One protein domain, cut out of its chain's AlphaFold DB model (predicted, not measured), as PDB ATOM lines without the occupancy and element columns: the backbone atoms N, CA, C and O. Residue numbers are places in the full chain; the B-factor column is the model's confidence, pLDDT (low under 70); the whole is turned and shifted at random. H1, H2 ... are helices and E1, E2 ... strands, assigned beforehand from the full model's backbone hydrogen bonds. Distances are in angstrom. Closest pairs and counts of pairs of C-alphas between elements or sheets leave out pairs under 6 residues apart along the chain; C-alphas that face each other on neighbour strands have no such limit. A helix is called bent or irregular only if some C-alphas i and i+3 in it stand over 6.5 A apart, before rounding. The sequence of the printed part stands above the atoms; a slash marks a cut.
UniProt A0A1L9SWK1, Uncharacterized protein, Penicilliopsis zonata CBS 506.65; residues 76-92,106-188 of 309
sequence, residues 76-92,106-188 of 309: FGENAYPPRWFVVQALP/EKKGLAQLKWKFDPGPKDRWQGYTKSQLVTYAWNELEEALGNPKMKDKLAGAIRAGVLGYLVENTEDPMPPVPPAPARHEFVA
ATOM      1  N   PHE A  76     152.018 238.722 155.590       95.94
ATOM      2  CA  PHE A  76     152.595 238.560 154.256       95.94
ATOM      3  C   PHE A  76     153.593 237.403 154.222       95.94
ATOM      4  O   PHE A  76     154.424 237.274 155.122       95.94
ATOM      5  N   GLY A  77     153.532 236.596 153.165       94.19
ATOM      6  CA  GLY A  77     154.436 235.476 152.912       94.19
ATOM      7  C   GLY A  77     153.730 234.119 152.877       94.19
ATOM      8  O   GLY A  77     152.669 233.924 153.469       94.19
ATOM      9  N   GLU A  78     154.344 233.164 152.180       92.25
ATOM     10  CA  GLU A  78     153.806 231.810 151.974       92.25
ATOM     11  C   GLU A  78     153.679 231.008 153.282       92.25
ATOM     12  O   GLU A  78     152.723 230.258 153.471       92.25
ATOM     13  N   ASN A  79     154.583 231.256 154.233       92.31
ATOM     14  CA  ASN A  79     154.623 230.588 155.539       92.31
ATOM     15  C   ASN A  79     153.917 231.377 156.656       92.31
ATOM     16  O   ASN A  79     153.968 230.985 157.819       92.31
ATOM     17  N   ALA A  80     153.280 232.506 156.333       93.69
ATOM     18  CA  ALA A  80     152.578 233.319 157.321       93.69
ATOM     19  C   ALA A  80     151.280 232.642 157.793       93.69
ATOM     20  O   ALA A  80     150.753 231.769 157.111       93.69
ATOM     21  N   TYR A  81     150.713 233.043 158.927       95.62
ATOM     22  CA  TYR A  81     149.407 232.534 159.353       95.62
ATOM     23  C   TYR A  81     148.275 233.292 158.653       95.62
ATOM     24  O   TYR A  81     148.368 234.510 158.511       95.62
ATOM     25  N   PRO A  82     147.183 232.621 158.249       96.62
ATOM     26  CA  PRO A  82     146.057 233.318 157.655       96.62
ATOM     27  C   PRO A  82     145.279 234.149 158.704       96.62
ATOM     28  O   PRO A  82     145.227 233.744 159.878       96.62
ATOM     29  N   PRO A  83     144.644 235.269 158.301       97.00
ATOM     30  CA  PRO A  83     144.536 235.773 156.924       97.00
ATOM     31  C   PRO A  83     145.853 236.350 156.383       97.00
ATOM     32  O   PRO A  83     146.537 237.108 157.069       97.00
ATOM     33  N   ARG A  84     146.223 235.993 155.147       96.94
ATOM     34  CA  ARG A  84     147.540 236.334 154.586       96.94
ATOM     35  C   ARG A  84     147.538 236.591 153.086       96.94
ATOM     36  O   ARG A  84     146.771 235.981 152.338       96.94
ATOM     37  N   TRP A  85     148.471 237.432 152.656       97.38
ATOM     38  CA  TRP A  85     148.859 237.605 151.259       97.38
ATOM     39  C   TRP A  85     150.152 236.865 150.964       97.38
ATOM     40  O   TRP A  85     151.131 236.978 151.700       97.38
ATOM     41  N   PHE A  86     150.182 236.149 149.852       96.25
ATOM     42  CA  PHE A  86     151.384 235.484 149.373       96.25
ATOM     43  C   PHE A  86     151.418 235.500 147.850       96.25
ATOM     44  O   PHE A  86     150.403 235.718 147.183       96.25
ATOM     45  N   VAL A  87     152.614 235.318 147.308       96.12
ATOM     46  CA  VAL A  87     152.842 235.291 145.868       96.12
ATOM     47  C   VAL A  87     152.801 233.843 145.406       96.12
ATOM     48  O   VAL A  87     153.384 232.969 146.039       96.12
ATOM     49  N   VAL A  88     152.095 233.597 144.308       95.00
ATOM     50  CA  VAL A  88     152.053 232.300 143.632       95.00
ATOM     51  C   VAL A  88     152.490 232.456 142.188       95.00
ATOM     52  O   VAL A  88     152.303 233.520 141.589       95.00
ATOM     53  N   GLN A  89     153.007 231.374 141.609       92.44
ATOM     54  CA  GLN A  89     153.230 231.331 140.176       92.44
ATOM     55  C   GLN A  89     151.871 231.349 139.449       92.44
ATOM     56  O   GLN A  89     151.011 230.492 139.666       92.44
ATOM     57  N   ALA A  90     151.646 232.353 138.609       86.31
ATOM     58  CA  ALA A  90     150.553 232.387 137.662       86.31
ATOM     59  C   ALA A  90     150.799 231.303 136.608       86.31
ATOM     60  O   ALA A  90     151.819 231.311 135.919       86.31
ATOM     61  N   LEU A  91     149.854 230.367 136.479       79.06
ATOM     62  CA  LEU A  91     149.875 229.420 135.369       79.06
ATOM     63  C   LEU A  91     149.884 230.213 134.055       79.06
ATOM     64  O   LEU A  91     149.082 231.147 133.930       79.06
ATOM     65  N   PRO A  92     150.729 229.847 133.074       66.69
ATOM     66  CA  PRO A  92     150.701 230.476 131.766       66.69
ATOM     67  C   PRO A  92     149.303 230.267 131.184       66.69
ATOM     68  O   PRO A  92     148.919 229.152 130.830       66.69
ATOM     69  N   GLU A 106     162.245 240.415 129.609       54.88
ATOM     70  CA  GLU A 106     162.338 240.875 131.010       54.88
ATOM     71  C   GLU A 106     160.995 240.818 131.748       54.88
ATOM     72  O   GLU A 106     160.926 240.457 132.921       54.88
ATOM     73  N   LYS A 107     159.886 241.090 131.051       55.50
ATOM     74  CA  LYS A 107     158.540 241.024 131.648       55.50
ATOM     75  C   LYS A 107     158.015 239.594 131.795       55.50
ATOM     76  O   LYS A 107     156.992 239.383 132.449       55.50
ATOM     77  N   LYS A 108     158.704 238.602 131.220       62.50
ATOM     78  CA  LYS A 108     158.280 237.196 131.237       62.50
ATOM     79  C   LYS A 108     158.363 236.568 132.628       62.50
ATOM     80  O   LYS A 108     157.556 235.689 132.921       62.50
ATOM     81  N   GLY A 109     159.304 237.015 133.465       63.47
ATOM     82  CA  GLY A 109     159.424 236.568 134.858       63.47
ATOM     83  C   GLY A 109     158.278 237.096 135.723       63.47
ATOM     84  O   GLY A 109     157.586 236.332 136.390       63.47
ATOM     85  N   LEU A 110     157.984 238.396 135.617       65.81
ATOM     86  CA  LEU A 110     156.922 239.053 136.389       65.81
ATOM     87  C   LEU A 110     155.508 238.653 135.979       65.81
ATOM     88  O   LEU A 110     154.636 238.521 136.836       65.81
ATOM     89  N   ALA A 111     155.276 238.413 134.686       67.75
ATOM     90  CA  ALA A 111     153.982 237.943 134.189       67.75
ATOM     91  C   ALA A 111     153.579 236.576 134.776       67.75
ATOM     92  O   ALA A 111     152.410 236.194 134.711       67.75
ATOM     93  N   GLN A 112     154.534 235.851 135.363       84.62
ATOM     94  CA  GLN A 112     154.310 234.571 136.016       84.62
ATOM     95  C   GLN A 112     154.088 234.692 137.519       84.62
ATOM     96  O   GLN A 112     153.949 233.662 138.159       84.62
ATOM     97  N   LEU A 113     154.037 235.884 138.116       91.69
ATOM     98  CA  LEU A 113     153.772 236.040 139.547       91.69
ATOM     99  C   LEU A 113     152.423 236.717 139.780       91.69
ATOM    100  O   LEU A 113     152.076 237.707 139.135       91.69
ATOM    101  N   LYS A 114     151.648 236.194 140.731       94.44
ATOM    102  CA  LYS A 114     150.351 236.757 141.112       94.44
ATOM    103  C   LYS A 114     150.162 236.738 142.622       94.44
ATOM    104  O   LYS A 114     150.491 235.763 143.292       94.44
ATOM    105  N   TRP A 115     149.551 237.794 143.146       95.62
ATOM    106  CA  TRP A 115     149.085 237.836 144.527       95.62
ATOM    107  C   TRP A 115     147.888 236.910 144.738       95.62
ATOM    108  O   TRP A 115     146.890 236.973 144.012       95.62
ATOM    109  N   LYS A 116     147.966 236.079 145.774       96.19
ATOM    110  CA  LYS A 116     146.868 235.247 146.253       96.19
ATOM    111  C   LYS A 116     146.584 235.587 147.711       96.19
ATOM    112  O   LYS A 116     147.492 235.669 148.534       96.19
ATOM    113  N   PHE A 117     145.305 235.786 148.007       97.00
ATOM    114  CA  PHE A 117     144.825 235.988 149.364       97.00
ATOM    115  C   PHE A 117     144.284 234.676 149.918       97.00
ATOM    116  O   PHE A 117     143.432 234.037 149.293       97.00
ATOM    117  N   ASP A 118     144.768 234.287 151.091       97.56
ATOM    118  CA  ASP A 118     144.239 233.171 151.865       97.56
ATOM    119  C   ASP A 118     143.556 233.726 153.124       97.56
ATOM    120  O   ASP A 118     144.245 234.172 154.045       97.56
ATOM    121  N   PRO A 119     142.210 233.734 153.173       96.31
ATOM    122  CA  PRO A 119     141.470 234.257 154.316       96.31
ATOM    123  C   PRO A 119     141.555 233.350 155.553       96.31
ATOM    124  O   PRO A 119     141.253 233.809 156.654       96.31
ATOM    125  N   GLY A 120     141.922 232.073 155.401       96.56
ATOM    126  CA  GLY A 120     141.899 231.089 156.484       96.56
ATOM    127  C   GLY A 120     140.518 230.819 157.101       96.56
ATOM    128  O   GLY A 120     139.484 231.161 156.516       96.56
ATOM    129  N   PRO A 121     140.490 230.183 158.290       96.38
ATOM    130  CA  PRO A 121     139.257 229.825 158.987       96.38
ATOM    131  C   PRO A 121     138.543 231.052 159.568       96.38
ATOM    132  O   PRO A 121     139.183 232.005 160.019       96.38
ATOM    133  N   LYS A 122     137.205 230.990 159.613       94.94
ATOM    134  CA  LYS A 122     136.325 232.088 160.056       94.94
ATOM    135  C   LYS A 122     136.620 232.581 161.473       94.94
ATOM    136  O   LYS A 122     136.459 233.767 161.747       94.94
ATOM    137  N   ASP A 123     137.119 231.706 162.339       93.69
ATOM    138  CA  ASP A 123     137.460 232.031 163.729       93.69
ATOM    139  C   ASP A 123     138.537 233.124 163.830       93.69
ATOM    140  O   ASP A 123     138.593 233.874 164.802       93.69
ATOM    141  N   ARG A 124     139.372 233.270 162.791       90.69
ATOM    142  CA  ARG A 124     140.433 234.288 162.722       90.69
ATOM    143  C   ARG A 124     139.993 235.592 162.066       90.69
ATOM    144  O   ARG A 124     140.777 236.536 162.015       90.69
ATOM    145  N   TRP A 125     138.758 235.670 161.577       93.69
ATOM    146  CA  TRP A 125     138.253 236.865 160.898       93.69
ATOM    147  C   TRP A 125     137.848 237.958 161.885       93.69
ATOM    148  O   TRP A 125     137.557 239.067 161.460       93.69
ATOM    149  N   GLN A 126     137.829 237.672 163.194       92.06
ATOM    150  CA  GLN A 126     137.492 238.640 164.247       92.06
ATOM    151  C   GLN A 126     136.110 239.290 164.034       92.06
ATOM    152  O   GLN A 126     135.905 240.474 164.289       92.06
ATOM    153  N   GLY A 127     135.153 238.501 163.532       91.31
ATOM    154  CA  GLY A 127     133.785 238.947 163.252       91.31
ATOM    155  C   GLY A 127     133.593 239.656 161.908       91.31
ATOM    156  O   GLY A 127     132.486 240.112 161.631       91.31
ATOM    157  N   TYR A 128     134.628 239.743 161.068       91.06
ATOM    158  CA  TYR A 128     134.504 240.268 159.711       91.06
ATOM    159  C   TYR A 128     133.828 239.240 158.802       91.06
ATOM    160  O   TYR A 128     134.101 238.042 158.891       91.06
ATOM    161  N   THR A 129     132.981 239.697 157.882       93.38
ATOM    162  CA  THR A 129     132.534 238.854 156.764       93.38
ATOM    163  C   THR A 129     133.688 238.620 155.784       93.38
ATOM    164  O   THR A 129     134.689 239.339 155.776       93.38
ATOM    165  N   LYS A 130     133.568 237.612 154.914       92.75
ATOM    166  CA  LYS A 130     134.621 237.308 153.930       92.75
ATOM    167  C   LYS A 130     134.915 238.507 153.017       92.75
ATOM    168  O   LYS A 130     136.076 238.792 152.747       92.75
ATOM    169  N   SER A 131     133.879 239.215 152.562       90.94
ATOM    170  CA  SER A 131     134.005 240.404 151.707       90.94
ATOM    171  C   SER A 131     134.667 241.573 152.445       90.94
ATOM    172  O   SER A 131     135.574 242.212 151.903       90.94
ATOM    173  N   GLN A 132     134.281 241.803 153.707       92.19
ATOM    174  CA  GLN A 132     134.924 242.763 154.611       92.19
ATOM    175  C   GLN A 132     136.412 242.475 154.771       92.19
ATOM    176  O   GLN A 132     137.239 243.375 154.623       92.19
ATOM    177  N   LEU A 133     136.754 241.214 155.029       94.81
ATOM    178  CA  LEU A 133     138.126 240.784 155.239       94.81
ATOM    179  C   LEU A 133     138.980 240.943 153.978       94.81
ATOM    180  O   LEU A 133     140.103 241.423 154.076       94.81
ATOM    181  N   VAL A 134     138.456 240.584 152.801       94.94
ATOM    182  CA  VAL A 134     139.169 240.757 151.522       94.94
ATOM    183  C   VAL A 134     139.440 242.234 151.244       94.94
ATOM    184  O   VAL A 134     140.542 242.583 150.836       94.94
ATOM    185  N   THR A 135     138.462 243.106 151.497       93.56
ATOM    186  CA  THR A 135     138.615 244.555 151.290       93.56
ATOM    187  C   THR A 135     139.637 245.142 152.258       93.56
ATOM    188  O   THR A 135     140.529 245.878 151.846       93.56
ATOM    189  N   TYR A 136     139.548 244.765 153.536       94.12
ATOM    190  CA  TYR A 136     140.517 245.156 154.556       94.12
ATOM    191  C   TYR A 136     141.932 244.698 154.189       94.12
ATOM    192  O   TYR A 136     142.863 245.496 154.178       94.12
ATOM    193  N   ALA A 137     142.083 243.427 153.818       95.62
ATOM    194  CA  ALA A 137     143.366 242.866 153.435       95.62
ATOM    195  C   ALA A 137     143.928 243.510 152.163       95.62
ATOM    196  O   ALA A 137     145.140 243.679 152.068       95.62
ATOM    197  N   TRP A 138     143.085 243.869 151.195       95.94
ATOM    198  CA  TRP A 138     143.527 244.575 149.994       95.94
ATOM    199  C   TRP A 138     144.088 245.965 150.329       95.94
ATOM    200  O   TRP A 138     145.167 246.298 149.848       95.94
ATOM    201  N   ASN A 139     143.436 246.721 151.222       94.69
ATOM    202  CA  ASN A 139     143.956 248.013 151.688       94.69
ATOM    203  C   ASN A 139     145.307 247.858 152.415       94.69
ATOM    204  O   ASN A 139     146.225 248.630 152.168       94.69
ATOM    205  N   GLU A 140     145.451 246.839 153.271       95.31
ATOM    206  CA  GLU A 140     146.723 246.539 153.955       95.31
ATOM    207  C   GLU A 140     147.838 246.169 152.963       95.31
ATOM    208  O   GLU A 140     148.994 246.539 153.157       95.31
ATOM    209  N   LEU A 141     147.511 245.458 151.876       95.81
ATOM    210  CA  LEU A 141     148.465 245.167 150.803       95.81
ATOM    211  C   LEU A 141     148.882 246.446 150.070       95.81
ATOM    212  O   LEU A 141     150.071 246.636 149.827       95.81
ATOM    213  N   GLU A 142     147.934 247.317 149.729       95.19
ATOM    214  CA  GLU A 142     148.214 248.599 149.074       95.19
ATOM    215  C   GLU A 142     149.106 249.492 149.954       95.19
ATOM    216  O   GLU A 142     150.120 250.012 149.482       95.19
ATOM    217  N   GLU A 143     148.803 249.590 151.251       95.00
ATOM    218  CA  GLU A 143     149.609 250.336 152.224       95.00
ATOM    219  C   GLU A 143     151.019 249.739 152.377       95.00
ATOM    220  O   GLU A 143     152.019 250.467 152.351       95.00
ATOM    221  N   ALA A 144     151.126 248.410 152.474       94.88
ATOM    222  CA  ALA A 144     152.411 247.725 152.570       94.88
ATOM    223  C   ALA A 144     153.272 247.927 151.314       94.88
ATOM    224  O   ALA A 144     154.479 248.139 151.434       94.88
ATOM    225  N   LEU A 145     152.670 247.899 150.122       94.44
ATOM    226  CA  LEU A 145     153.373 248.138 148.857       94.44
ATOM    227  C   LEU A 145     153.728 249.616 148.642       94.44
ATOM    228  O   LEU A 145     154.719 249.906 147.970       94.44
ATOM    229  N   GLY A 146     152.982 250.543 149.250       94.38
ATOM    230  CA  GLY A 146     153.318 251.968 149.283       94.38
ATOM    231  C   GLY A 146     154.546 252.292 150.143       94.38
ATOM    232  O   GLY A 146     155.193 253.323 149.940       94.38
ATOM    233  N   ASN A 147     154.913 251.417 151.085       96.00
ATOM    234  CA  ASN A 147     156.091 251.598 151.926       96.00
ATOM    235  C   ASN A 147     157.339 250.949 151.288       96.00
ATOM    236  O   ASN A 147     157.423 249.719 151.236       96.00
ATOM    237  N   PRO A 148     158.369 251.727 150.890       94.94
ATOM    238  CA  PRO A 148     159.535 251.192 150.183       94.94
ATOM    239  C   PRO A 148     160.290 250.136 150.999       94.94
ATOM    240  O   PRO A 148     160.716 249.129 150.452       94.94
ATOM    241  N   LYS A 149     160.369 250.287 152.329       94.75
ATOM    242  CA  LYS A 149     161.051 249.302 153.188       94.75
ATOM    243  C   LYS A 149     160.335 247.954 153.212       94.75
ATOM    244  O   LYS A 149     160.977 246.910 153.282       94.75
ATOM    245  N   MET A 150     159.003 247.981 153.217       94.31
ATOM    246  CA  MET A 150     158.196 246.763 153.182       94.31
ATOM    247  C   MET A 150     158.259 246.126 151.799       94.31
ATOM    248  O   MET A 150     158.424 244.910 151.708       94.31
ATOM    249  N   LYS A 151     158.221 246.945 150.741       94.75
ATOM    250  CA  LYS A 151     158.413 246.507 149.360       94.75
ATOM    251  C   LYS A 151     159.760 245.795 149.176       94.75
ATOM    252  O   LYS A 151     159.769 244.661 148.708       94.75
ATOM    253  N   ASP A 152     160.863 246.384 149.636       94.44
ATOM    254  CA  ASP A 152     162.205 245.781 149.552       94.44
ATOM    255  C   ASP A 152     162.290 244.462 150.326       94.44
ATOM    256  O   ASP A 152     162.875 243.482 149.861       94.44
ATOM    257  N   LYS A 153     161.659 244.405 151.503       94.81
ATOM    258  CA  LYS A 153     161.615 243.190 152.319       94.81
ATOM    259  C   LYS A 153     160.829 242.069 151.638       94.81
ATOM    260  O   LYS A 153     161.272 240.922 151.654       94.81
ATOM    261  N   LEU A 154     159.681 242.392 151.043       94.88
ATOM    262  CA  LEU A 154     158.877 241.451 150.262       94.88
ATOM    263  C   LEU A 154     159.636 240.984 149.018       94.88
ATOM    264  O   LEU A 154     159.673 239.788 148.745       94.88
ATOM    265  N   ALA A 155     160.305 241.899 148.318       94.56
ATOM    266  CA  ALA A 155     161.133 241.587 147.161       94.56
ATOM    267  C   ALA A 155     162.279 240.633 147.531       94.56
ATOM    268  O   ALA A 155     162.490 239.623 146.859       94.56
ATOM    269  N   GLY A 156     162.973 240.906 148.639       94.56
ATOM    270  CA  GLY A 156     163.993 240.015 149.189       94.56
ATOM    271  C   GLY A 156     163.436 238.637 149.555       94.56
ATOM    272  O   GLY A 156     164.058 237.628 149.235       94.56
ATOM    273  N   ALA A 157     162.241 238.577 150.150       93.88
ATOM    274  CA  ALA A 157     161.583 237.314 150.486       93.88
ATOM    275  C   ALA A 157     161.191 236.497 149.242       93.88
ATOM    276  O   ALA A 157     161.315 235.276 149.263       93.88
ATOM    277  N   ILE A 158     160.761 237.149 148.154       93.88
ATOM    278  CA  ILE A 158     160.459 236.477 146.878       93.88
ATOM    279  C   ILE A 158     161.739 235.898 146.266       93.88
ATOM    280  O   ILE A 158     161.747 234.732 145.880       93.88
ATOM    281  N   ARG A 159     162.828 236.679 146.232       94.19
ATOM    282  CA  ARG A 159     164.128 236.230 145.700       94.19
ATOM    283  C   ARG A 159     164.738 235.083 146.502       94.19
ATOM    284  O   ARG A 159     165.315 234.179 145.917       94.19
ATOM    285  N   ALA A 160     164.615 235.126 147.827       93.88
ATOM    286  CA  ALA A 160     165.128 234.081 148.711       93.88
ATOM    287  C   ALA A 160     164.228 232.832 148.764       93.88
ATOM    288  O   ALA A 160     164.653 231.793 149.264       93.88
ATOM    289  N   GLY A 161     162.974 232.943 148.318       92.00
ATOM    290  CA  GLY A 161     161.989 231.871 148.379       92.00
ATOM    291  C   GLY A 161     162.086 230.880 147.220       92.00
ATOM    292  O   GLY A 161     162.925 230.990 146.329       92.00
ATOM    293  N   VAL A 162     161.145 229.932 147.197       92.12
ATOM    294  CA  VAL A 162     161.041 228.909 146.140       92.12
ATOM    295  C   VAL A 162     160.874 229.543 144.761       92.12
ATOM    296  O   VAL A 162     161.340 228.989 143.781       92.12
ATOM    297  N   LEU A 163     160.263 230.728 144.678       92.25
ATOM    298  CA  LEU A 163     160.034 231.446 143.424       92.25
ATOM    299  C   LEU A 163     161.254 232.244 142.940       92.25
ATOM    300  O   LEU A 163     161.167 232.863 141.884       92.25
ATOM    301  N   GLY A 164     162.380 232.234 143.660       91.75
ATOM    302  CA  GLY A 164     163.556 233.043 143.329       91.75
ATOM    303  C   GLY A 164     164.084 232.825 141.908       91.75
ATOM    304  O   GLY A 164     164.425 233.792 141.231       91.75
ATOM    305  N   TYR A 165     164.038 231.583 141.409       91.25
ATOM    306  CA  TYR A 165     164.486 231.229 140.054       91.25
ATOM    307  C   TYR A 165     163.682 231.916 138.938       91.25
ATOM    308  O   TYR A 165     164.179 232.086 137.828       91.25
ATOM    309  N   LEU A 166     162.436 232.326 139.206       89.69
ATOM    310  CA  LEU A 166     161.604 233.049 138.235       89.69
ATOM    311  C   LEU A 166     162.011 234.517 138.091       89.69
ATOM    312  O   LEU A 166     161.593 235.170 137.134       89.69
ATOM    313  N   VAL A 167     162.776 235.039 139.052       90.12
ATOM    314  CA  VAL A 167     162.974 236.481 139.245       90.12
ATOM    315  C   VAL A 167     164.439 236.877 139.402       90.12
ATOM    316  O   VAL A 167     164.738 238.017 139.753       90.12
ATOM    317  N   GLU A 168     165.355 235.953 139.116       87.50
ATOM    318  CA  GLU A 168     166.804 236.135 139.258       87.50
ATOM    319  C   GLU A 168     167.328 237.338 138.457       87.50
ATOM    320  O   GLU A 168     168.154 238.099 138.951       87.50
ATOM    321  N   ASN A 169     166.765 237.577 137.268       86.50
ATOM    322  CA  ASN A 169     167.185 238.650 136.361       86.50
ATOM    323  C   ASN A 169     166.285 239.895 136.408       86.50
ATOM    324  O   ASN A 169     166.399 240.762 135.546       86.50
ATOM    325  N   THR A 170     165.352 239.991 137.360       88.00
ATOM    326  CA  THR A 170     164.417 241.123 137.424       88.00
ATOM    327  C   THR A 170     164.784 242.079 138.560       88.00
ATOM    328  O   THR A 170     164.851 241.703 139.736       88.00
ATOM    329  N   GLU A 171     164.971 243.354 138.210       86.56
ATOM    330  CA  GLU A 171     165.303 244.423 139.160       86.56
ATOM    331  C   GLU A 171     164.217 244.612 140.235       86.56
ATOM    332  O   GLU A 171     164.533 244.745 141.418       86.56
ATOM    333  N   ASP A 172     162.938 244.551 139.852       89.38
ATOM    334  CA  ASP A 172     161.802 244.611 140.776       89.38
ATOM    335  C   ASP A 172     160.977 243.318 140.691       89.38
ATOM    336  O   ASP A 172     160.201 243.172 139.752       89.38
ATOM    337  N   PRO A 173     161.116 242.370 141.641       90.81
ATOM    338  CA  PRO A 173     160.427 241.081 141.625       90.81
ATOM    339  C   PRO A 173     158.951 241.169 142.044       90.81
ATOM    340  O   PRO A 173     158.311 240.140 142.278       90.81
ATOM    341  N   MET A 174     158.412 242.378 142.223       93.56
ATOM    342  CA  MET A 174     157.086 242.566 142.790       93.56
ATOM    343  C   MET A 174     155.982 242.288 141.758       93.56
ATOM    344  O   MET A 174     155.945 242.938 140.710       93.56
ATOM    345  N   PRO A 175     155.028 241.381 142.041       92.38
ATOM    346  CA  PRO A 175     153.902 241.169 141.148       92.38
ATOM    347  C   PRO A 175     152.988 242.400 141.110       92.38
ATOM    348  O   PRO A 175     152.860 243.106 142.120       92.38
ATOM    349  N   PRO A 176     152.284 242.633 139.987       90.88
ATOM    350  CA  PRO A 176     151.337 243.733 139.873       90.88
ATOM    351  C   PRO A 176     150.222 243.599 140.916       90.88
ATOM    352  O   PRO A 176     149.725 242.499 141.171       90.88
ATOM    353  N   VAL A 177     149.826 244.727 141.514       91.56
ATOM    354  CA  VAL A 177     148.780 244.788 142.548       91.56
ATOM    355  C   VAL A 177     147.491 244.147 142.013       91.56
ATOM    356  O   VAL A 177     147.090 244.446 140.884       91.56
ATOM    357  N   PRO A 178     146.831 243.254 142.776       91.94
ATOM    358  CA  PRO A 178     145.582 242.653 142.335       91.94
ATOM    359  C   PRO A 178     144.508 243.735 142.140       91.94
ATOM    360  O   PRO A 178     144.499 244.728 142.876       91.94
ATOM    361  N   PRO A 179     143.574 243.546 141.187       89.62
ATOM    362  CA  PRO A 179     142.495 244.499 140.966       89.62
ATOM    363  C   PRO A 179     141.698 244.698 142.256       89.62
ATOM    364  O   PRO A 179     141.463 243.741 143.001       89.62
ATOM    365  N   ALA A 180     141.291 245.942 142.511       90.50
ATOM    366  CA  ALA A 180     140.518 246.277 143.696       90.50
ATOM    367  C   ALA A 180     139.242 245.420 143.769       90.50
ATOM    368  O   ALA A 180     138.584 245.215 142.741       90.50
ATOM    369  N   PRO A 181     138.867 244.918 144.959       88.12
ATOM    370  CA  PRO A 181     137.620 244.189 145.119       88.12
ATOM    371  C   PRO A 181     136.446 245.080 144.697       88.12
ATOM    372  O   PRO A 181     136.421 246.280 144.984       88.12
ATOM    373  N   ALA A 182     135.475 244.498 143.987       80.88
ATOM    374  CA  ALA A 182     134.319 245.231 143.490       80.88
ATOM    375  C   ALA A 182     133.565 245.872 144.667       80.88
ATOM    376  O   ALA A 182     132.965 245.190 145.495       80.88
ATOM    377  N   ARG A 183     133.586 247.208 144.738       64.19
ATOM    378  CA  ARG A 183     133.000 247.987 145.847       64.19
ATOM    379  C   ARG A 183     131.472 247.853 145.958       64.19
ATOM    380  O   ARG A 183     130.892 248.270 146.958       64.19
ATOM    381  N   HIS A 184     130.818 247.296 144.940       52.03
ATOM    382  CA  HIS A 184     129.366 247.345 144.776       52.03
ATOM    383  C   HIS A 184     128.581 246.421 145.715       52.03
ATOM    384  O   HIS A 184     127.459 246.763 146.073       52.03
ATOM    385  N   GLU A 185     129.152 245.311 146.185       53.44
ATOM    386  CA  GLU A 185     128.427 244.408 147.097       53.44
ATOM    387  C   GLU A 185     128.327 244.982 148.521       53.44
ATOM    388  O   GLU A 185     127.348 244.773 149.233       53.44
ATOM    389  N   PHE A 186     129.313 245.782 148.920       51.94
ATOM    390  CA  PHE A 186     129.466 246.239 150.298       51.94
ATOM    391  C   PHE A 186     128.522 247.374 150.692       51.94
ATOM    392  O   PHE A 186     128.036 247.447 151.822       51.94
ATOM    393  N   VAL A 187     128.278 248.288 149.752       53.81
ATOM    394  CA  VAL A 187     127.401 249.437 149.978       53.81
ATOM    395  C   VAL A 187     125.959 248.961 150.137       53.81
ATOM    396  O   VAL A 187     125.260 249.466 151.005       53.81
ATOM    397  N   ALA A 188     125.539 247.936 149.390       54.59
ATOM    398  CA  ALA A 188     124.199 247.367 149.498       54.59
ATOM    399  C   ALA A 188     123.947 246.700 150.861       54.59
ATOM    400  O   ALA A 188     122.892 246.911 151.455       54.59
TER     401      ALA A 188
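What this domain is: This is residues 76 to 92 and 106 to 188 of the 309 residues of an uncharacterized protein of Penicilliopsis zonata CBS 506.65 (UniProt A0A1L9SWK1). A two-stranded antiparallel ribbon, E1 and E2, has the long helix H3 over it, and H4 makes a corner with the end of H3. From H5, residues 167 to 183 run back past the ribbon as a long link without a named element, to the small helix H6 at the far end. The printed part has 100 residues with six named helices and two named strands, in the order E1 H1 E2 H2 H3 H4 H5 H6, and is mostly helix. It is compact, with a radius of gyration of the C-alphas of 14.5 A, yet elongated, spanning 45 by 28 by 26 A.

How they stand to each other: E1, residues 84 to 89, and E2, residues 113 to 118, are antiparallel at 146 degrees, with N 86 and O 116 within hydrogen-bond range at 3.0 A. The closest C-alphas of E1 and H3, residues 130 to 146, are those of Trp 85 and Leu 141, 7.6 A apart. H3 and H4, residues 148 to 160, only just touch, with 3 pairs of C-alphas within 8 A, only at the corner; Leu 145 and Lys 151 have the closest C-alphas, 5.3 A apart, and the lines are about perpendicular at 80 degrees. H5, residues 162 to 166, is close but not clearly touching H4, the closest C-alphas being those of Ile 158 and Gly 164 at 5.8 A. Likewise close but not clearly touching are H1, residues 107 to 110, and H5, with the C-alphas of Gly 109 and Leu 166 closest at 5.3 A; H2, residues 122 to 125, and H3, with those of Trp 125 and Leu 133 at 6.9 A; and H6, residues 184 to 188, and H3, with those of Phe 186 and Ser 131 at 7.5 A. Every O i to N i+4 pair is within hydrogen-bond range in H3 and H4, against 0 of 1 in H5, with 1 of 2 O i to N i+3 pairs, and 0 of 1 in H6, with 0 of 2; H1 and H2 are too short for an i+4 pair.

Where its parts are: E1 begins at C-alpha 84 (147.540, 236.334, 154.586) and is 16.3 A long; E2 is 15.8 A, H3 24.2 A and H4 18.1 A. H5 is irregular, C-alphas 162 and 165 being 7.4 A apart. H6 ends at C-alpha 188 (124.199, 247.367, 149.498).

The domain as a whole: The C-alphas farthest apart, of Asn 169 and Ala 188, are 45.8 A apart. Residues 93 to 105 are not printed, with 15.6 A between C-alphas 92 and 106. The link H5 to H6 is long. The pLDDT is under 70 at residues 92, 106 to 111 and 183 to 188.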